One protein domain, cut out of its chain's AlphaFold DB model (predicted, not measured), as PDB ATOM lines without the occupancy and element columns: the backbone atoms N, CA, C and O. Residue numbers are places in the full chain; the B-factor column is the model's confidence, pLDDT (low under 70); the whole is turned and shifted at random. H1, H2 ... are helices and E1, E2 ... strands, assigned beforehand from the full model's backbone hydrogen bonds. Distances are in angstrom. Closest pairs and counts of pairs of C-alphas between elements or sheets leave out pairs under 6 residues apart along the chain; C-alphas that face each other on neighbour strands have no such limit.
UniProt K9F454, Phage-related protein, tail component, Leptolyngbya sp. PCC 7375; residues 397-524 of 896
ATOM      1  N   GLY A 397     220.042 158.828 135.340       93.50
ATOM      2  CA  GLY A 397     219.609 157.484 134.946       93.50
ATOM      3  C   GLY A 397     220.305 156.905 133.709       93.50
ATOM      4  O   GLY A 397     221.378 157.348 133.297       93.50
ATOM      5  N   VAL A 398     219.682 155.885 133.112       94.56
ATOM      6  CA  VAL A 398     220.186 155.184 131.919       94.56
ATOM      7  C   VAL A 398     220.364 156.146 130.744       94.56
ATOM      8  O   VAL A 398     219.501 156.976 130.450       94.56
ATOM      9  N   ARG A 399     221.491 156.018 130.043       94.50
ATOM     10  CA  ARG A 399     221.779 156.813 128.850       94.50
ATOM     11  C   ARG A 399     220.930 156.347 127.675       94.50
ATOM     12  O   ARG A 399     221.024 155.202 127.248       94.50
ATOM     13  N   CYS A 400     220.162 157.270 127.110       94.06
ATOM     14  CA  CYS A 400     219.297 157.028 125.965       94.06
ATOM     15  C   CYS A 400     219.922 157.606 124.690       94.06
ATOM     16  O   CYS A 400     220.597 158.640 124.709       94.06
ATOM     17  N   ARG A 401     219.679 156.948 123.555       92.31
ATOM     18  CA  ARG A 401     220.001 157.500 122.232       92.31
ATOM     19  C   ARG A 401     219.094 158.698 121.944       92.31
ATOM     20  O   ARG A 401     217.885 158.599 122.121       92.31
ATOM     21  N   ILE A 402     219.675 159.801 121.464       93.31
ATOM     22  CA  ILE A 402     218.946 161.047 121.164       93.31
ATOM     23  C   ILE A 402     219.258 161.569 119.752       93.31
ATOM     24  O   ILE A 402     220.366 161.337 119.249       93.31
ATOM     25  N   PRO A 403     218.331 162.290 119.097       94.38
ATOM     26  CA  PRO A 403     218.535 162.861 117.766       94.38
ATOM     27  C   PRO A 403     219.747 163.789 117.668       94.38
ATOM     28  O   PRO A 403     219.990 164.616 118.549       94.38
ATOM     29  N   THR A 404     220.467 163.744 116.545       95.00
ATOM     30  CA  THR A 404     221.595 164.657 116.258       95.00
ATOM     31  C   THR A 404     221.217 166.134 116.261       95.00
ATOM     32  O   THR A 404     222.044 166.981 116.606       95.00
ATOM     33  N   ASN A 405     219.967 166.457 115.939       95.19
ATOM     34  CA  ASN A 405     219.449 167.820 115.934       95.19
ATOM     35  C   ASN A 405     218.961 168.290 117.319       95.19
ATOM     36  O   ASN A 405     218.334 169.342 117.399       95.19
ATOM     37  N   SER A 406     219.213 167.525 118.387       94.62
ATOM     38  CA  SER A 406     218.776 167.847 119.749       94.62
ATOM     39  C   SER A 406     219.941 168.065 120.720       94.62
ATOM     40  O   SER A 406     221.038 167.551 120.498       94.62
ATOM     41  N   VAL A 407     219.711 168.826 121.791       95.38
ATOM     42  CA  VAL A 407     220.645 169.030 122.912       95.38
ATOM     43  C   VAL A 407     219.887 168.852 124.226       95.38
ATOM     44  O   VAL A 407     218.806 169.422 124.377       95.38
ATOM     45  N   VAL A 408     220.455 168.081 125.157       95.38
ATOM     46  CA  VAL A 408     219.885 167.863 126.496       95.38
ATOM     47  C   VAL A 408     219.995 169.136 127.332       95.38
ATOM     48  O   VAL A 408     221.045 169.781 127.350       95.38
ATOM     49  N   THR A 409     218.906 169.520 127.994       94.12
ATOM     50  CA  THR A 409     218.837 170.686 128.885       94.12
ATOM     51  C   THR A 409     219.018 170.305 130.356       94.12
ATOM     52  O   THR A 409     219.048 169.129 130.702       94.12
ATOM     53  N   GLU A 410     219.196 171.298 131.234       89.75
ATOM     54  CA  GLU A 410     219.467 171.067 132.666       89.75
ATOM     55  C   GLU A 410     218.331 170.322 133.390       89.75
ATOM     56  O   GLU A 410     218.590 169.521 134.281       89.75
ATOM     57  N   ASP A 411     217.088 170.527 132.955       90.19
ATOM     58  CA  ASP A 411     215.892 169.807 133.410       90.19
ATOM     59  C   ASP A 411     215.778 168.372 132.850       90.19
ATOM     60  O   ASP A 411     214.781 167.692 133.091       90.19
ATOM     61  N   GLY A 412     216.763 167.911 132.071       92.75
ATOM     62  CA  GLY A 412     216.764 166.609 131.402       92.75
ATOM     63  C   GLY A 412     215.938 166.556 130.110       92.75
ATOM     64  O   GLY A 412     215.904 165.512 129.456       92.75
ATOM     65  N   GLY A 413     215.280 167.650 129.716       95.88
ATOM     66  CA  GLY A 413     214.548 167.757 128.452       95.88
ATOM     67  C   GLY A 413     215.459 167.897 127.227       95.88
ATOM     68  O   GLY A 413     216.682 167.792 127.307       95.88
ATOM     69  N   LEU A 414     214.858 168.159 126.066       96.94
ATOM     70  CA  LEU A 414     215.542 168.325 124.783       96.94
ATOM     71  C   LEU A 414     215.184 169.656 124.113       96.94
ATOM     72  O   LEU A 414     214.019 170.021 123.978       96.94
ATOM     73  N   ASN A 415     216.196 170.354 123.601       96.31
ATOM     74  CA  ASN A 415     216.033 171.446 122.642       96.31
ATOM     75  C   ASN A 415     216.344 170.958 121.230       96.31
ATOM     76  O   ASN A 415     217.430 170.435 121.002       96.31
ATOM     77  N   PHE A 416     215.429 171.178 120.285       95.06
ATOM     78  CA  PHE A 416     215.589 170.790 118.881       95.06
ATOM     79  C   PHE A 416     216.003 171.978 118.007       95.06
ATOM     80  O   PHE A 416     215.456 173.072 118.133       95.06
ATOM     81  N   SER A 417     216.932 171.752 117.076       93.50
ATOM     82  CA  SER A 417     217.413 172.750 116.117       93.50
ATOM     83  C   SER A 417     217.594 172.144 114.724       93.50
ATOM     84  O   SER A 417     218.452 171.284 114.530       93.50
ATOM     85  N   GLY A 418     216.835 172.623 113.735       90.19
ATOM     86  CA  GLY A 418     216.877 172.100 112.365       90.19
ATOM     87  C   GLY A 418     216.212 170.726 112.211       90.19
ATOM     88  O   GLY A 418     215.588 170.207 113.138       90.19
ATOM     89  N   SER A 419     216.327 170.139 111.022       88.88
ATOM     90  CA  SER A 419     215.707 168.847 110.700       88.88
ATOM     91  C   SER A 419     216.557 167.670 111.177       88.88
ATOM     92  O   SER A 419     217.782 167.686 111.062       88.88
ATOM     93  N   TRP A 420     215.903 166.614 111.658       90.12
ATOM     94  CA  TRP A 420     216.557 165.341 111.947       90.12
ATOM     95  C   TRP A 420     216.502 164.426 110.725       90.12
ATOM     96  O   TRP A 420     215.463 164.297 110.087       90.12
ATOM     97  N   ASN A 421     217.599 163.739 110.417       82.88
ATOM     98  CA  ASN A 421     217.673 162.813 109.286       82.88
ATOM     99  C   ASN A 421     217.161 161.396 109.600       82.88
ATOM    100  O   ASN A 421     217.454 160.470 108.849       82.88
ATOM    101  N   MET A 422     216.420 161.233 110.703       82.94
ATOM    102  CA  MET A 422     215.721 160.000 111.074       82.94
ATOM    103  C   MET A 422     216.617 158.752 111.050       82.94
ATOM    104  O   MET A 422     216.312 157.762 110.385       82.94
ATOM    105  N   GLY A 423     217.737 158.799 111.776       78.62
ATOM    106  CA  GLY A 423     218.628 157.639 111.895       78.62
ATOM    107  C   GLY A 423     220.011 157.915 112.480       78.62
ATOM    108  O   GLY A 423     220.644 156.982 112.968       78.62
ATOM    109  N   LEU A 424     220.488 159.167 112.484       87.75
ATOM    110  CA  LEU A 424     221.724 159.516 113.193       87.75
ATOM    111  C   LEU A 424     221.433 159.970 114.622       87.75
ATOM    112  O   LEU A 424     220.582 160.828 114.848       87.75
ATOM    113  N   TYR A 425     222.204 159.453 115.573       91.31
ATOM    114  CA  TYR A 425     222.083 159.779 116.992       91.31
ATOM    115  C   TYR A 425     223.332 160.503 117.501       91.31
ATOM    116  O   TYR A 425     224.425 160.327 116.957       91.31
ATOM    117  N   ARG A 426     223.179 161.318 118.549       89.38
ATOM    118  CA  ARG A 426     224.325 161.777 119.353       89.38
ATOM    119  C   ARG A 426     224.818 160.653 120.259       89.38
ATOM    120  O   ARG A 426     224.169 159.616 120.398       89.38
ATOM    121  N   SER A 427     225.945 160.904 120.922       87.19
ATOM    122  CA  SER A 427     226.349 160.130 122.095       87.19
ATOM    123  C   SER A 427     225.184 160.035 123.079       87.19
ATOM    124  O   SER A 427     224.553 161.049 123.378       87.19
ATOM    125  N   ALA A 428     224.900 158.820 123.546       90.62
ATOM    126  CA  ALA A 428     223.793 158.571 124.456       90.62
ATOM    127  C   ALA A 428     223.989 159.332 125.776       90.62
ATOM    128  O   ALA A 428     225.096 159.356 126.320       90.62
ATOM    129  N   GLN A 429     222.914 159.938 126.274       93.88
ATOM    130  CA  GLN A 429     222.874 160.754 127.493       93.88
ATOM    131  C   GLN A 429     221.592 160.438 128.263       93.88
ATOM    132  O   GLN A 429     220.603 160.013 127.660       93.88
ATOM    133  N   ALA A 430     221.590 160.610 129.585       94.31
ATOM    134  CA  ALA A 430     220.338 160.538 130.335       94.31
ATOM    135  C   ALA A 430     219.411 161.694 129.934       94.31
ATOM    136  O   ALA A 430     219.848 162.839 129.829       94.31
ATOM    137  N   VAL A 431     218.136 161.377 129.722       95.69
ATOM    138  CA  VAL A 431     217.087 162.344 129.386       95.69
ATOM    139  C   VAL A 431     215.815 162.018 130.148       95.69
ATOM    140  O   VAL A 431     215.537 160.853 130.430       95.69
ATOM    141  N   SER A 432     215.019 163.043 130.413       96.12
ATOM    142  CA  SER A 432     213.700 162.955 131.041       96.12
ATOM    143  C   SER A 432     212.565 162.936 130.009       96.12
ATOM    144  O   SER A 432     211.400 163.048 130.373       96.12
ATOM    145  N   ASP A 433     212.871 162.801 128.715       97.00
ATOM    146  CA  ASP A 433     211.854 162.654 127.670       97.00
ATOM    147  C   ASP A 433     211.391 161.187 127.555       97.00
ATOM    148  O   ASP A 433     212.175 160.334 127.112       97.00
ATOM    149  N   PRO A 434     210.118 160.876 127.878       96.81
ATOM    150  CA  PRO A 434     209.617 159.505 127.855       96.81
ATOM    151  C   PRO A 434     209.668 158.852 126.466       96.81
ATOM    152  O   PRO A 434     209.698 157.627 126.381       96.81
ATOM    153  N   ALA A 435     209.717 159.621 125.370       96.69
ATOM    154  CA  ALA A 435     209.804 159.056 124.021       96.69
ATOM    155  C   ALA A 435     211.143 158.331 123.778       96.69
ATOM    156  O   ALA A 435     211.168 157.225 123.238       96.69
ATOM    157  N   TRP A 436     212.259 158.925 124.208       95.75
ATOM    158  CA  TRP A 436     213.591 158.334 124.025       95.75
ATOM    159  C   TRP A 436     213.906 157.273 125.074       95.75
ATOM    160  O   TRP A 436     214.550 156.276 124.747       95.75
ATOM    161  N   GLN A 437     213.376 157.431 126.291       96.00
ATOM    162  CA  GLN A 437     213.373 156.365 127.295       96.00
ATOM    163  C   GLN A 437     212.642 155.122 126.766       96.00
ATOM    164  O   GLN A 437     213.142 154.005 126.889       96.00
ATOM    165  N   LEU A 438     211.494 155.310 126.100       96.31
ATOM    166  CA  LEU A 438     210.735 154.219 125.496       96.31
ATOM    167  C   LEU A 438     211.495 153.555 124.343       96.31
ATOM    168  O   LEU A 438     211.484 152.332 124.244       96.31
ATOM    169  N   LEU A 439     212.173 154.326 123.485       95.56
ATOM    170  CA  LEU A 439     212.992 153.743 122.417       95.56
ATOM    171  C   LEU A 439     214.073 152.817 122.976       95.56
ATOM    172  O   LEU A 439     214.308 151.734 122.433       95.56
ATOM    173  N   GLU A 440     214.731 153.245 124.052       94.44
ATOM    174  CA  GLU A 440     215.757 152.442 124.702       94.44
ATOM    175  C   GLU A 440     215.137 151.188 125.333       94.44
ATOM    176  O   GLU A 440     215.606 150.090 125.049       94.44
ATOM    177  N   LEU A 441     214.012 151.296 126.048       94.12
ATOM    178  CA  LEU A 441     213.287 150.133 126.583       94.12
ATOM    179  C   LEU A 441     212.871 149.131 125.488       94.12
ATOM    180  O   LEU A 441     212.969 147.921 125.676       94.12
ATOM    181  N   LEU A 442     212.419 149.612 124.328       95.44
ATOM    182  CA  LEU A 442     211.988 148.753 123.222       95.44
ATOM    183  C   LEU A 442     213.154 148.034 122.534       95.44
ATOM    184  O   LEU A 442     212.961 146.938 122.021       95.44
ATOM    185  N   THR A 443     214.341 148.643 122.499       94.38
ATOM    186  CA  THR A 443     215.468 148.157 121.684       94.38
ATOM    187  C   THR A 443     216.638 147.599 122.488       94.38
ATOM    188  O   THR A 443     217.533 147.000 121.899       94.38
ATOM    189  N   ASN A 444     216.662 147.773 123.809       92.75
ATOM    190  CA  ASN A 444     217.724 147.247 124.655       92.75
ATOM    191  C   ASN A 444     217.561 145.734 124.874       92.75
ATOM    192  O   ASN A 444     216.489 145.262 125.245       92.75
ATOM    193  N   GLU A 445     218.625 144.966 124.657       91.88
ATOM    194  CA  GLU A 445     218.601 143.498 124.749       91.88
ATOM    195  C   GLU A 445     218.716 142.961 126.184       91.88
ATOM    196  O   GLU A 445     218.407 141.792 126.418       91.88
ATOM    197  N   ARG A 446     219.169 143.783 127.143       89.56
ATOM    198  CA  ARG A 446     219.450 143.355 128.524       89.56
ATOM    199  C   ARG A 446     218.254 143.530 129.448       89.56
ATOM    200  O   ARG A 446     217.842 142.574 130.094       89.56
ATOM    201  N   PHE A 447     217.707 144.742 129.504       88.50
ATOM    202  CA  PHE A 447     216.578 145.085 130.383       88.50
ATOM    203  C   PHE A 447     215.277 145.358 129.621       88.50
ATOM    204  O   PHE A 447     214.245 145.617 130.235       88.50
ATOM    205  N   GLY A 448     215.328 145.339 128.289       91.06
ATOM    206  CA  GLY A 448     214.233 145.732 127.416       91.06
ATOM    207  C   GLY A 448     213.779 144.629 126.463       91.06
ATOM    208  O   GLY A 448     213.968 143.434 126.691       91.06
ATOM    209  N   LEU A 449     213.163 145.049 125.359       93.19
ATOM    210  CA  LEU A 449     212.584 144.166 124.344       93.19
ATOM    211  C   LEU A 449     213.458 143.993 123.097       93.19
ATOM    212  O   LEU A 449     212.963 143.479 122.095       93.19
ATOM    213  N   GLY A 450     214.748 144.338 123.144       93.00
ATOM    214  CA  GLY A 450     215.645 144.296 121.979       93.00
ATOM    215  C   GLY A 450     215.750 142.924 121.303       93.00
ATOM    216  O   GLY A 450     215.879 142.842 120.086       93.00
ATOM    217  N   ASN A 451     215.568 141.836 122.060       94.25
ATOM    218  CA  ASN A 451     215.536 140.467 121.523       94.25
ATOM    219  C   ASN A 451     214.234 140.120 120.765       94.25
ATOM    220  O   ASN A 451     214.124 139.037 120.191       94.25
ATOM    221  N   ARG A 452     213.217 140.989 120.808       92.69
ATOM    222  CA  ARG A 452     211.884 140.779 120.209       92.69
ATOM    223  C   ARG A 452     211.467 141.890 119.250       92.69
ATOM    224  O   ARG A 452     210.721 141.621 118.313       92.69
ATOM    225  N   ILE A 453     211.905 143.121 119.499       93.56
ATOM    226  CA  ILE A 453     211.571 144.309 118.716       93.56
ATOM    227  C   ILE A 453     212.874 144.927 118.222       93.56
ATOM    228  O   ILE A 453     213.698 145.412 118.993       93.56
ATOM    229  N   SER A 454     213.040 144.939 116.905       92.88
ATOM    230  CA  SER A 454     214.155 145.624 116.259       92.88
ATOM    231  C   SER A 454     213.824 147.093 115.988       92.88
ATOM    232  O   SER A 454     212.666 147.465 115.801       92.88
ATOM    233  N   LEU A 455     214.854 147.936 115.870       92.25
ATOM    234  CA  LEU A 455     214.693 149.362 115.550       92.25
ATOM    235  C   LEU A 455     213.901 149.602 114.248       92.25
ATOM    236  O   LEU A 455     213.161 150.577 114.144       92.25
ATOM    237  N   ASN A 456     214.013 148.700 113.268       93.06
ATOM    238  CA  ASN A 456     213.314 148.806 111.982       93.06
ATOM    239  C   ASN A 456     211.795 148.614 112.097       93.06
ATOM    240  O   ASN A 456     211.053 149.122 111.254       93.06
ATOM    241  N   GLN A 457     211.338 147.921 113.144       95.19
ATOM    242  CA  GLN A 457     209.922 147.741 113.463       95.19
ATOM    243  C   GLN A 457     209.346 148.943 114.219       95.19
ATOM    244  O   GLN A 457     208.193 148.907 114.622       95.19
ATOM    245  N   ILE A 458     210.112 150.015 114.431       95.62
ATOM    246  CA  ILE A 458     209.670 151.201 115.164       95.62
ATOM    247  C   ILE A 458     209.605 152.387 114.200       95.62
ATOM    248  O   ILE A 458     210.573 152.730 113.519       95.62
ATOM    249  N   SER A 459     208.457 153.060 114.143       95.06
ATOM    250  CA  SER A 459     208.302 154.298 113.382       95.06
ATOM    251  C   SER A 459     208.943 155.473 114.127       95.06
ATOM    252  O   SER A 459     208.286 156.191 114.888       95.06
ATOM    253  N   LEU A 460     210.236 155.697 113.863       94.44
ATOM    254  CA  LEU A 460     211.006 156.817 114.424       94.44
ATOM    255  C   LEU A 460     210.387 158.187 114.122       94.44
ATOM    256  O   LEU A 460     210.528 159.097 114.929       94.44
ATOM    257  N   ALA A 461     209.673 158.328 112.999       93.31
ATOM    258  CA  ALA A 461     208.967 159.561 112.645       93.31
ATOM    259  C   ALA A 461     207.907 159.904 113.697       93.31
ATOM    260  O   ALA A 461     207.906 160.989 114.271       93.31
ATOM    261  N   SER A 462     207.042 158.928 113.984       94.62
ATOM    262  CA  SER A 462     205.938 159.107 114.923       94.62
ATOM    263  C   SER A 462     206.435 159.299 116.356       94.62
ATOM    264  O   SER A 462     205.910 160.136 117.082       94.62
ATOM    265  N   LEU A 463     207.510 158.603 116.741       95.75
ATOM    266  CA  LEU A 463     208.130 158.774 118.053       95.75
ATOM    267  C   LEU A 463     208.791 160.155 118.204       95.75
ATOM    268  O   LEU A 463     208.677 160.792 119.251       95.75
ATOM    269  N   TYR A 464     209.444 160.643 117.146       95.81
ATOM    270  CA  TYR A 464     210.044 161.975 117.117       95.81
ATOM    271  C   TYR A 464     208.988 163.081 117.255       95.81
ATOM    272  O   TYR A 464     209.209 164.040 117.990       95.81
ATOM    273  N   GLU A 465     207.818 162.943 116.625       94.56
ATOM    274  CA  GLU A 465     206.714 163.897 116.804       94.56
ATOM    275  C   GLU A 465     206.227 163.974 118.258       94.56
ATOM    276  O   GLU A 465     205.988 165.075 118.760       94.56
ATOM    277  N   VAL A 466     206.123 162.828 118.943       97.00
ATOM    278  CA  VAL A 466     205.795 162.776 120.378       97.00
ATOM    279  C   VAL A 466     206.862 163.514 121.189       97.00
ATOM    280  O   VAL A 466     206.532 164.376 121.999       97.00
ATOM    281  N   SER A 467     208.142 163.249 120.926       96.81
ATOM    282  CA  SER A 467     209.259 163.918 121.603       96.81
ATOM    283  C   SER A 467     209.254 165.441 121.406       96.81
ATOM    284  O   SER A 467     209.380 166.201 122.370       96.81
ATOM    285  N   VAL A 468     209.040 165.921 120.177       96.12
ATOM    286  CA  VAL A 468     208.941 167.363 119.896       96.12
ATOM    287  C   VAL A 468     207.793 167.990 120.685       96.12
ATOM    288  O   VAL A 468     207.951 169.083 121.225       96.12
ATOM    289  N   HIS A 469     206.650 167.307 120.792       96.31
ATOM    290  CA  HIS A 469     205.515 167.788 121.573       96.31
ATOM    291  C   HIS A 469     205.783 167.760 123.088       96.31
ATOM    292  O   HIS A 469     205.407 168.710 123.775       96.31
ATOM    293  N   ASN A 470     206.460 166.734 123.611       97.62
ATOM    294  CA  ASN A 470     206.856 166.645 125.024       97.62
ATOM    295  C   ASN A 470     207.717 167.834 125.450       97.62
ATOM    296  O   ASN A 470     207.549 168.373 126.541       97.62
ATOM    297  N   ASN A 471     208.598 168.279 124.554       97.75
ATOM    298  CA  ASN A 471     209.590 169.298 124.856       97.75
ATOM    299  C   ASN A 471     209.172 170.734 124.503       97.75
ATOM    300  O   ASN A 471     209.999 171.647 124.582       97.75
ATOM    301  N   GLN A 472     207.912 170.976 124.129       96.31
ATOM    302  CA  GLN A 472     207.428 172.350 123.966       96.31
ATOM    303  C   GLN A 472     207.406 173.071 125.316       96.31
ATOM    304  O   GLN A 472     207.057 172.479 126.336       96.31
ATOM    305  N   ILE A 473     207.785 174.346 125.295       95.88
ATOM    306  CA  ILE A 473     207.791 175.214 126.470       95.88
ATOM    307  C   ILE A 473     206.391 175.799 126.665       95.88
ATOM    308  O   ILE A 473     205.836 176.389 125.737       95.88
ATOM    309  N   ILE A 474     205.831 175.626 127.859       96.12
ATOM    310  CA  ILE A 474     204.483 176.059 128.247       96.12
ATOM    311  C   ILE A 474     204.494 176.682 129.655       96.12
ATOM    312  O   ILE A 474     205.470 176.496 130.377       96.12
ATOM    313  N   PRO A 475     203.444 177.415 130.074       95.69
ATOM    314  CA  PRO A 475     203.365 177.969 131.427       95.69
ATOM    315  C   PRO A 475     203.407 176.894 132.526       95.69
ATOM    316  O   PRO A 475     202.738 175.863 132.426       95.69
ATOM    317  N   ASP A 476     204.155 177.165 133.596       93.56
ATOM    318  CA  ASP A 476     204.330 176.262 134.750       93.56
ATOM    319  C   ASP A 476     203.247 176.414 135.838       93.56
ATOM    320  O   ASP A 476     203.145 175.592 136.747       93.56
ATOM    321  N   GLY A 477     202.426 177.465 135.752       92.44
ATOM    322  CA  GLY A 477     201.429 177.831 136.762       92.44
ATOM    323  C   GLY A 477     201.961 178.696 137.914       92.44
ATOM    324  O   GLY A 477     201.161 179.217 138.683       92.44
ATOM    325  N   PHE A 478     203.273 178.911 138.016       90.44
ATOM    326  CA  PHE A 478     203.922 179.821 138.971       90.44
ATOM    327  C   PHE A 478     204.291 181.180 138.349       90.44
ATOM    328  O   PHE A 478     204.815 182.058 139.032       90.44
ATOM    329  N   GLY A 479     204.001 181.368 137.058       90.56
ATOM    330  CA  GLY A 479     204.342 182.567 136.285       90.56
ATOM    331  C   GLY A 479     205.622 182.420 135.456       90.56
ATOM    332  O   GLY A 479     205.995 183.356 134.749       90.56
ATOM    333  N   GLY A 480     206.273 181.258 135.523       93.44
ATOM    334  CA  GLY A 480     207.382 180.860 134.671       93.44
ATOM    335  C   GLY A 480     206.933 179.938 133.538       93.44
ATOM    336  O   GLY A 480     205.774 179.931 133.106       93.44
ATOM    337  N   VAL A 481     207.886 179.161 133.031       94.88
ATOM    338  CA  VAL A 481     207.664 178.198 131.954       94.88
ATOM    339  C   VAL A 481     208.397 176.895 132.234       94.88
ATOM    340  O   VAL A 481     209.447 176.881 132.869       94.88
ATOM    341  N   GLU A 482     207.872 175.803 131.696       95.62
ATOM    342  CA  GLU A 482     208.455 174.471 131.783       95.62
ATOM    343  C   GLU A 482     208.193 173.665 130.505       95.62
ATOM    344  O   GLU A 482     207.411 174.059 129.636       95.62
ATOM    345  N   ARG A 483     208.846 172.509 130.381       96.62
ATOM    346  CA  ARG A 483     208.547 171.528 129.331       96.62
ATOM    347  C   ARG A 483     207.171 170.912 129.562       96.62
ATOM    348  O   ARG A 483     206.755 170.690 130.698       96.62
ATOM    349  N   ARG A 484     206.474 170.568 128.480       96.38
ATOM    350  CA  ARG A 484     205.123 170.003 128.573       96.38
ATOM    351  C   ARG A 484     205.071 168.683 129.340       96.38
ATOM    352  O   ARG A 484     204.232 168.554 130.236       96.38
ATOM    353  N   TYR A 485     205.916 167.726 128.960       97.25
ATOM    354  CA  TYR A 485     205.974 166.398 129.568       97.25
ATOM    355  C   TYR A 485     207.419 165.973 129.796       97.25
ATOM    356  O   TYR A 485     208.161 165.767 128.837       97.25
ATOM    357  N   LEU A 486     207.777 165.770 131.062       97.00
ATOM    358  CA  LEU A 486     208.988 165.067 131.472       97.00
ATOM    359  C   LEU A 486     208.613 163.866 132.350       97.00
ATOM    360  O   LEU A 486     207.545 163.829 132.966       97.00
ATOM    361  N   CYS A 487     209.487 162.866 132.375       95.75
ATOM    362  CA  CYS A 487     209.314 161.617 133.099       95.75
ATOM    363  C   CYS A 487     210.632 161.206 133.764       95.75
ATOM    364  O   CYS A 487     211.636 160.967 133.091       95.75
ATOM    365  N   ASN A 488     210.608 161.092 135.089       94.31
ATOM    366  CA  ASN A 488     211.683 160.558 135.915       94.31
ATOM    367  C   ASN A 488     211.117 159.403 136.741       94.31
ATOM    368  O   ASN A 488     210.376 159.612 137.703       94.31
ATOM    369  N   THR A 489     211.427 158.175 136.332       91.19
ATOM    370  CA  THR A 489     210.883 156.960 136.944       91.19
ATOM    371  C   THR A 489     211.965 155.903 137.136       91.19
ATOM    372  O   THR A 489     213.012 155.950 136.492       91.19
ATOM    373  N   VAL A 490     211.698 154.942 138.021       90.50
ATOM    374  CA  VAL A 490     212.564 153.792 138.298       90.50
ATOM    375  C   VAL A 490     211.753 152.514 138.095       90.50
ATOM    376  O   VAL A 490     210.641 152.400 138.604       90.50
ATOM    377  N   MET A 491     212.319 151.550 137.369       88.19
ATOM    378  CA  MET A 491     211.724 150.231 137.127       88.19
ATOM    379  C   MET A 491     212.458 149.201 137.993       88.19
ATOM    380  O   MET A 491     213.580 148.813 137.679       88.19
ATOM    381  N   GLN A 492     211.866 148.824 139.129       84.69
ATOM    382  CA  GLN A 492     212.549 148.035 140.172       84.69
ATOM    383  C   GLN A 492     212.267 146.531 140.113       84.69
ATOM    384  O   GLN A 492     213.002 145.748 140.711       84.69
ATOM    385  N   SER A 493     211.191 146.118 139.443       83.19
ATOM    386  CA  SER A 493     210.735 144.729 139.447       83.19
ATOM    387  C   SER A 493     210.353 144.256 138.050       83.19
ATOM    388  O   SER A 493     210.145 145.061 137.142       83.19
ATOM    389  N   THR A 494     210.305 142.939 137.866       84.81
ATOM    390  CA  THR A 494     209.861 142.337 136.610       84.81
ATOM    391  C   THR A 494     208.353 142.504 136.471       84.81
ATOM    392  O   THR A 494     207.591 141.946 137.256       84.81
ATOM    393  N   GLU A 495     207.933 143.237 135.446       87.88
ATOM    394  CA  GLU A 495     206.527 143.487 135.128       87.88
ATOM    395  C   GLU A 495     206.217 143.117 133.673       87.88
ATOM    396  O   GLU A 495     207.123 142.829 132.882       87.88
ATOM    397  N   ASP A 496     204.930 143.104 133.315       91.44
ATOM    398  CA  ASP A 496     204.519 142.878 131.934       91.44
ATOM    399  C   ASP A 496     205.076 143.984 131.023       91.44
ATOM    400  O   ASP A 496     205.020 145.182 131.320       91.44
ATOM    401  N   ALA A 497     205.626 143.568 129.884       88.75
ATOM    402  CA  ALA A 497     206.226 144.467 128.910       88.75
ATOM    403  C   ALA A 497     205.234 145.521 128.393       88.75
ATOM    404  O   ALA A 497     205.614 146.672 128.168       88.75
ATOM    405  N   HIS A 498     203.969 145.139 128.208       90.50
ATOM    406  CA  HIS A 498     202.906 146.053 127.819       90.50
ATOM    407  C   HIS A 498     202.718 147.147 128.873       90.50
ATOM    408  O   HIS A 498     202.645 148.323 128.519       90.50
ATOM    409  N   ASP A 499     202.699 146.785 130.154       92.00
ATOM    410  CA  ASP A 499     202.452 147.729 131.246       92.00
ATOM    411  C   ASP A 499     203.599 148.736 131.388       92.00
ATOM    412  O   ASP A 499     203.351 149.932 131.549       92.00
ATOM    413  N   GLN A 500     204.846 148.299 131.184       91.00
ATOM    414  CA  GLN A 500     206.021 149.181 131.172       91.00
ATOM    415  C   GLN A 500     206.046 150.134 129.966       91.00
ATOM    416  O   GLN A 500     206.380 151.314 130.101       91.00
ATOM    417  N   ILE A 501     205.626 149.667 128.784       93.69
ATOM    418  CA  ILE A 501     205.443 150.536 127.611       93.69
ATOM    419  C   ILE A 501     204.347 151.572 127.888       93.69
ATOM    420  O   ILE A 501     204.532 152.764 127.626       93.69
ATOM    421  N   GLN A 502     203.207 151.139 128.436       92.69
ATOM    422  CA  GLN A 502     202.106 152.040 128.768       92.69
ATOM    423  C   GLN A 502     202.485 153.023 129.873       92.69
ATOM    424  O   GLN A 502     202.017 154.154 129.823       92.69
ATOM    425  N   LEU A 503     203.338 152.659 130.835       92.88
ATOM    426  CA  LEU A 503     203.822 153.564 131.880       92.88
ATOM    427  C   LEU A 503     204.471 154.819 131.274       92.88
ATOM    428  O   LEU A 503     204.071 155.939 131.600       92.88
ATOM    429  N   LEU A 504     205.419 154.634 130.349       95.31
ATOM    430  CA  LEU A 504     206.119 155.735 129.676       95.31
ATOM    431  C   LEU A 504     205.205 156.507 128.718       95.31
ATOM    432  O   LEU A 504     205.253 157.735 128.670       95.31
ATOM    433  N   LEU A 505     204.337 155.812 127.979       96.06
ATOM    434  CA  LEU A 505     203.380 156.463 127.082       96.06
ATOM    435  C   LEU A 505     202.328 157.279 127.852       96.06
ATOM    436  O   LEU A 505     201.992 158.390 127.447       96.06
ATOM    437  N   ASN A 506     201.849 156.785 128.994       95.00
ATOM    438  CA  ASN A 506     200.905 157.497 129.858       95.00
ATOM    439  C   ASN A 506     201.520 158.772 130.452       95.00
ATOM    440  O   ASN A 506     200.801 159.759 130.593       95.00
ATOM    441  N   ALA A 507     202.830 158.795 130.731       95.38
ATOM    442  CA  ALA A 507     203.526 159.994 131.213       95.38
ATOM    443  C   ALA A 507     203.395 161.190 130.248       95.38
ATOM    444  O   ALA A 507     203.420 162.345 130.679       95.38
ATOM    445  N   CYS A 508     203.208 160.922 128.951       95.94
ATOM    446  CA  CYS A 508     203.023 161.934 127.917       95.94
ATOM    447  C   CYS A 508     201.676 161.843 127.179       95.94
ATOM    448  O   CYS A 508     201.511 162.482 126.146       95.94
ATOM    449  N   ASN A 509     200.680 161.108 127.688       94.25
ATOM    450  CA  ASN A 509     199.377 160.912 127.023       94.25
ATOM    451  C   ASN A 509     199.489 160.382 125.579       94.25
ATOM    452  O   ASN A 509     198.733 160.779 124.684       94.25
ATOM    453  N   ALA A 510     200.459 159.501 125.353       95.62
ATOM    454  CA  ALA A 510     200.669 158.806 124.099       95.62
ATOM    455  C   ALA A 510     200.112 157.375 124.138       95.62
ATOM    456  O   ALA A 510     199.755 156.829 125.183       95.62
ATOM    457  N   ARG A 511     200.011 156.769 122.960       94.06
ATOM    458  CA  ARG A 511     199.594 155.387 122.717       94.06
ATOM    459  C   ARG A 511     200.405 154.833 121.555       94.06
ATOM    460  O   ARG A 511     200.954 155.594 120.759       94.06
ATOM    461  N   TYR A 512     200.432 153.512 121.433       94.12
ATOM    462  CA  TYR A 512     201.017 152.840 120.281       94.12
ATOM    463  C   TYR A 512     199.988 151.956 119.574       94.12
ATOM    464  O   TYR A 512     198.993 151.543 120.170       94.12
ATOM    465  N   TYR A 513     200.233 151.663 118.302       91.94
ATOM    466  CA  TYR A 513     199.496 150.661 117.539       91.94
ATOM    467  C   TYR A 513     200.405 149.999 116.502       91.94
ATOM    468  O   TYR A 513     201.413 150.569 116.078       91.94
ATOM    469  N   TRP A 514     200.030 148.793 116.081       90.38
ATOM    470  CA  TRP A 514     200.686 148.093 114.980       90.38
ATOM    471  C   TRP A 514     200.086 148.535 113.645       90.38
ATOM    472  O   TRP A 514     198.879 148.425 113.432       90.38
ATOM    473  N   GLY A 515     200.929 149.045 112.752       86.69
ATOM    474  CA  GLY A 515     200.592 149.389 111.377       86.69
ATOM    475  C   GLY A 515     201.501 148.626 110.420       86.69
ATOM    476  O   GLY A 515     202.668 148.976 110.262       86.69
ATOM    477  N   GLY A 516     200.974 147.577 109.786       86.00
ATOM    478  CA  GLY A 516     201.800 146.666 108.991       86.00
ATOM    479  C   GLY A 516     202.844 145.964 109.866       86.00
ATOM    480  O   GLY A 516     202.497 145.354 110.873       86.00
ATOM    481  N   ASP A 517     204.117 146.071 109.493       89.44
ATOM    482  CA  ASP A 517     205.267 145.500 110.204       89.44
ATOM    483  C   ASP A 517     205.885 146.447 111.252       89.44
ATOM    484  O   ASP A 517     206.861 146.082 111.913       89.44
ATOM    485  N   LYS A 518     205.327 147.657 111.420       94.25
ATOM    486  CA  LYS A 518     205.869 148.701 112.298       94.25
ATOM    487  C   LYS A 518     204.924 149.104 113.423       94.25
ATOM    488  O   LYS A 518     203.704 149.139 113.278       94.25
ATOM    489  N   ILE A 519     205.526 149.498 114.536       95.12
ATOM    490  CA  ILE A 519     204.900 150.153 115.676       95.12
ATOM    491  C   ILE A 519     204.881 151.656 115.409       95.12
ATOM    492  O   ILE A 519     205.921 152.268 115.149       95.12
ATOM    493  N   TYR A 520     203.698 152.249 115.497       95.19
ATOM    494  CA  TYR A 520     203.477 153.687 115.401       95.19
ATOM    495  C   TYR A 520     203.027 154.239 116.745       95.19
ATOM    496  O   TYR A 520     202.341 153.551 117.500       95.19
ATOM    497  N   PHE A 521     203.372 155.497 117.005       95.50
ATOM    498  CA  PHE A 521     202.967 156.219 118.205       95.50
ATOM    499  C   PHE A 521     202.076 157.399 117.839       95.50
ATOM    500  O   PHE A 521     202.306 158.082 116.845       95.50
ATOM    501  N   TRP A 522     201.067 157.661 118.655       93.12
ATOM    502  CA  TRP A 522     200.279 158.883 118.566       93.12
ATOM    503  C   TRP A 522     200.042 159.438 119.963       93.12
ATOM    504  O   TRP A 522     200.132 158.717 120.954       93.12
ATOM    505  N   GLN A 523     199.763 160.732 120.042       93.50
ATOM    506  CA  GLN A 523     199.598 161.452 121.299       93.50
ATOM    507  C   GLN A 523     198.335 162.300 121.256       93.50
ATOM    508  O   GLN A 523     197.984 162.835 120.203       93.50
ATOM    509  N   ASP A 524     197.651 162.431 122.392       91.62
ATOM    510  CA  ASP A 524     196.505 163.331 122.533       91.62
ATOM    511  C   ASP A 524     196.962 164.799 122.507       91.62
ATOM    512  O   ASP A 524     197.183 165.431 123.542       91.62
TER     513      ASP A 524
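AT A GLANCE: This is residues 397 to 524 of the 896 residues of the protein "Phage-related protein, tail component" of Leptolyngbya sp. PCC 7375 (UniProt K9F454). Three helices pack side by side as the core, with H1 between H2 and H3, and a two-stranded hairpin, E5 and E6, covers one side of this group, its strand E6 along H2 and its strand E5 near H3. Two much smaller hairpins lie toward the rim, E1 and E2 at one side, near H2 through Phe 416, and E3 and E4 at a far end of the domain, just past the end of H2, while long stretches without a named element run between these parts. The printed part has 128 residues, with three named helices and six named strands in the order E1 E2 H1 H2 E3 E4 H3 E5 E6, and the strands form three separate antiparallel sheets of two. The class is mixed, helices and strands, though under half of the residues, 56 of 128, are in named elements. The whole is compact, with a radius of gyration of the C-alphas of 14.3 A and spans of 44 by 34 by 28 A.

HOW THE PARTS SIT: The largest sheet is the hairpin of E5, residues 510 to 515, and E6, residues 518 to 523, antiparallel at 151 degrees; N 511 and O 522 are 2.8 A apart and N 520 and O 513 2.9 A, both within hydrogen-bond range. H2, residues 460 to 470, has 9 pairs of C-alphas within 8 A of E6, the closest being those of Ser 462 and Phe 521, 5.3 A apart. H3, residues 497 to 507, comes nearest to E5 at the C-alphas of Leu 505 and Arg 511, 5.9 A apart. H1, residues 434 to 443, touches H2, with the closest C-alphas, those of Ala 435 and Ser 467, 5.5 A apart. H1 and H2 are a helical hairpin, with a shallow tilt of 29 degrees, opposite ways. H1 also touches H3, with the closest C-alphas, those of Pro 434 and Leu 504, 5.5 A apart; the tilt is a shallow 16 degrees, opposite ways. H2 and H3 are apart, and H1 is apart from E5 and E6. In H1, H2 and H3 every O i to N i+4 pair is within hydrogen-bond range. E1, residues 406 to 408, and E2, residues 414 to 416, are an antiparallel hairpin at 155 degrees, with N 407 and O 415 within hydrogen-bond range at 2.9 A. The closest C-alphas of E2 and H2 are those of Phe 416 and Val 468, 7.5 A apart. E3, residues 473 to 475, and E4, residues 481 to 483, are an antiparallel hairpin at 133 degrees, with N 474 and O 482 within hydrogen-bond range at 2.8 A. The closest C-alphas of H2 and E4 are those of Asn 470 and Arg 483, 6.7 A apart.

IN THESE COORDINATES: From first to last C-alpha, E6 is 16.8 A long and E5 15.8 A. H3 measures 15.9 A, H2 15.0 A and H1 14.2 A. Of the short strands, E1 measures 6.8 A, E2 6.4 A, and E3 and E4 7.2 A each. E1 begins at C-alpha 406, (218.776, 167.847, 119.749). H1 begins at C-alpha 434, (209.617, 159.505, 127.855), and E6 ends at C-alpha 523, (199.598, 161.452, 121.299).

THE WHOLE: The two C-alphas farthest apart are those of Asn 451 and Gly 479, at 46.0 A. The printed part has no cut. Three links are long: E2 to H1 with 17 residues, H1 to H2 with 16 and E4 to H3 with 13. The mean pLDDT of the printed part is 93.1, and no printed residue is under 70.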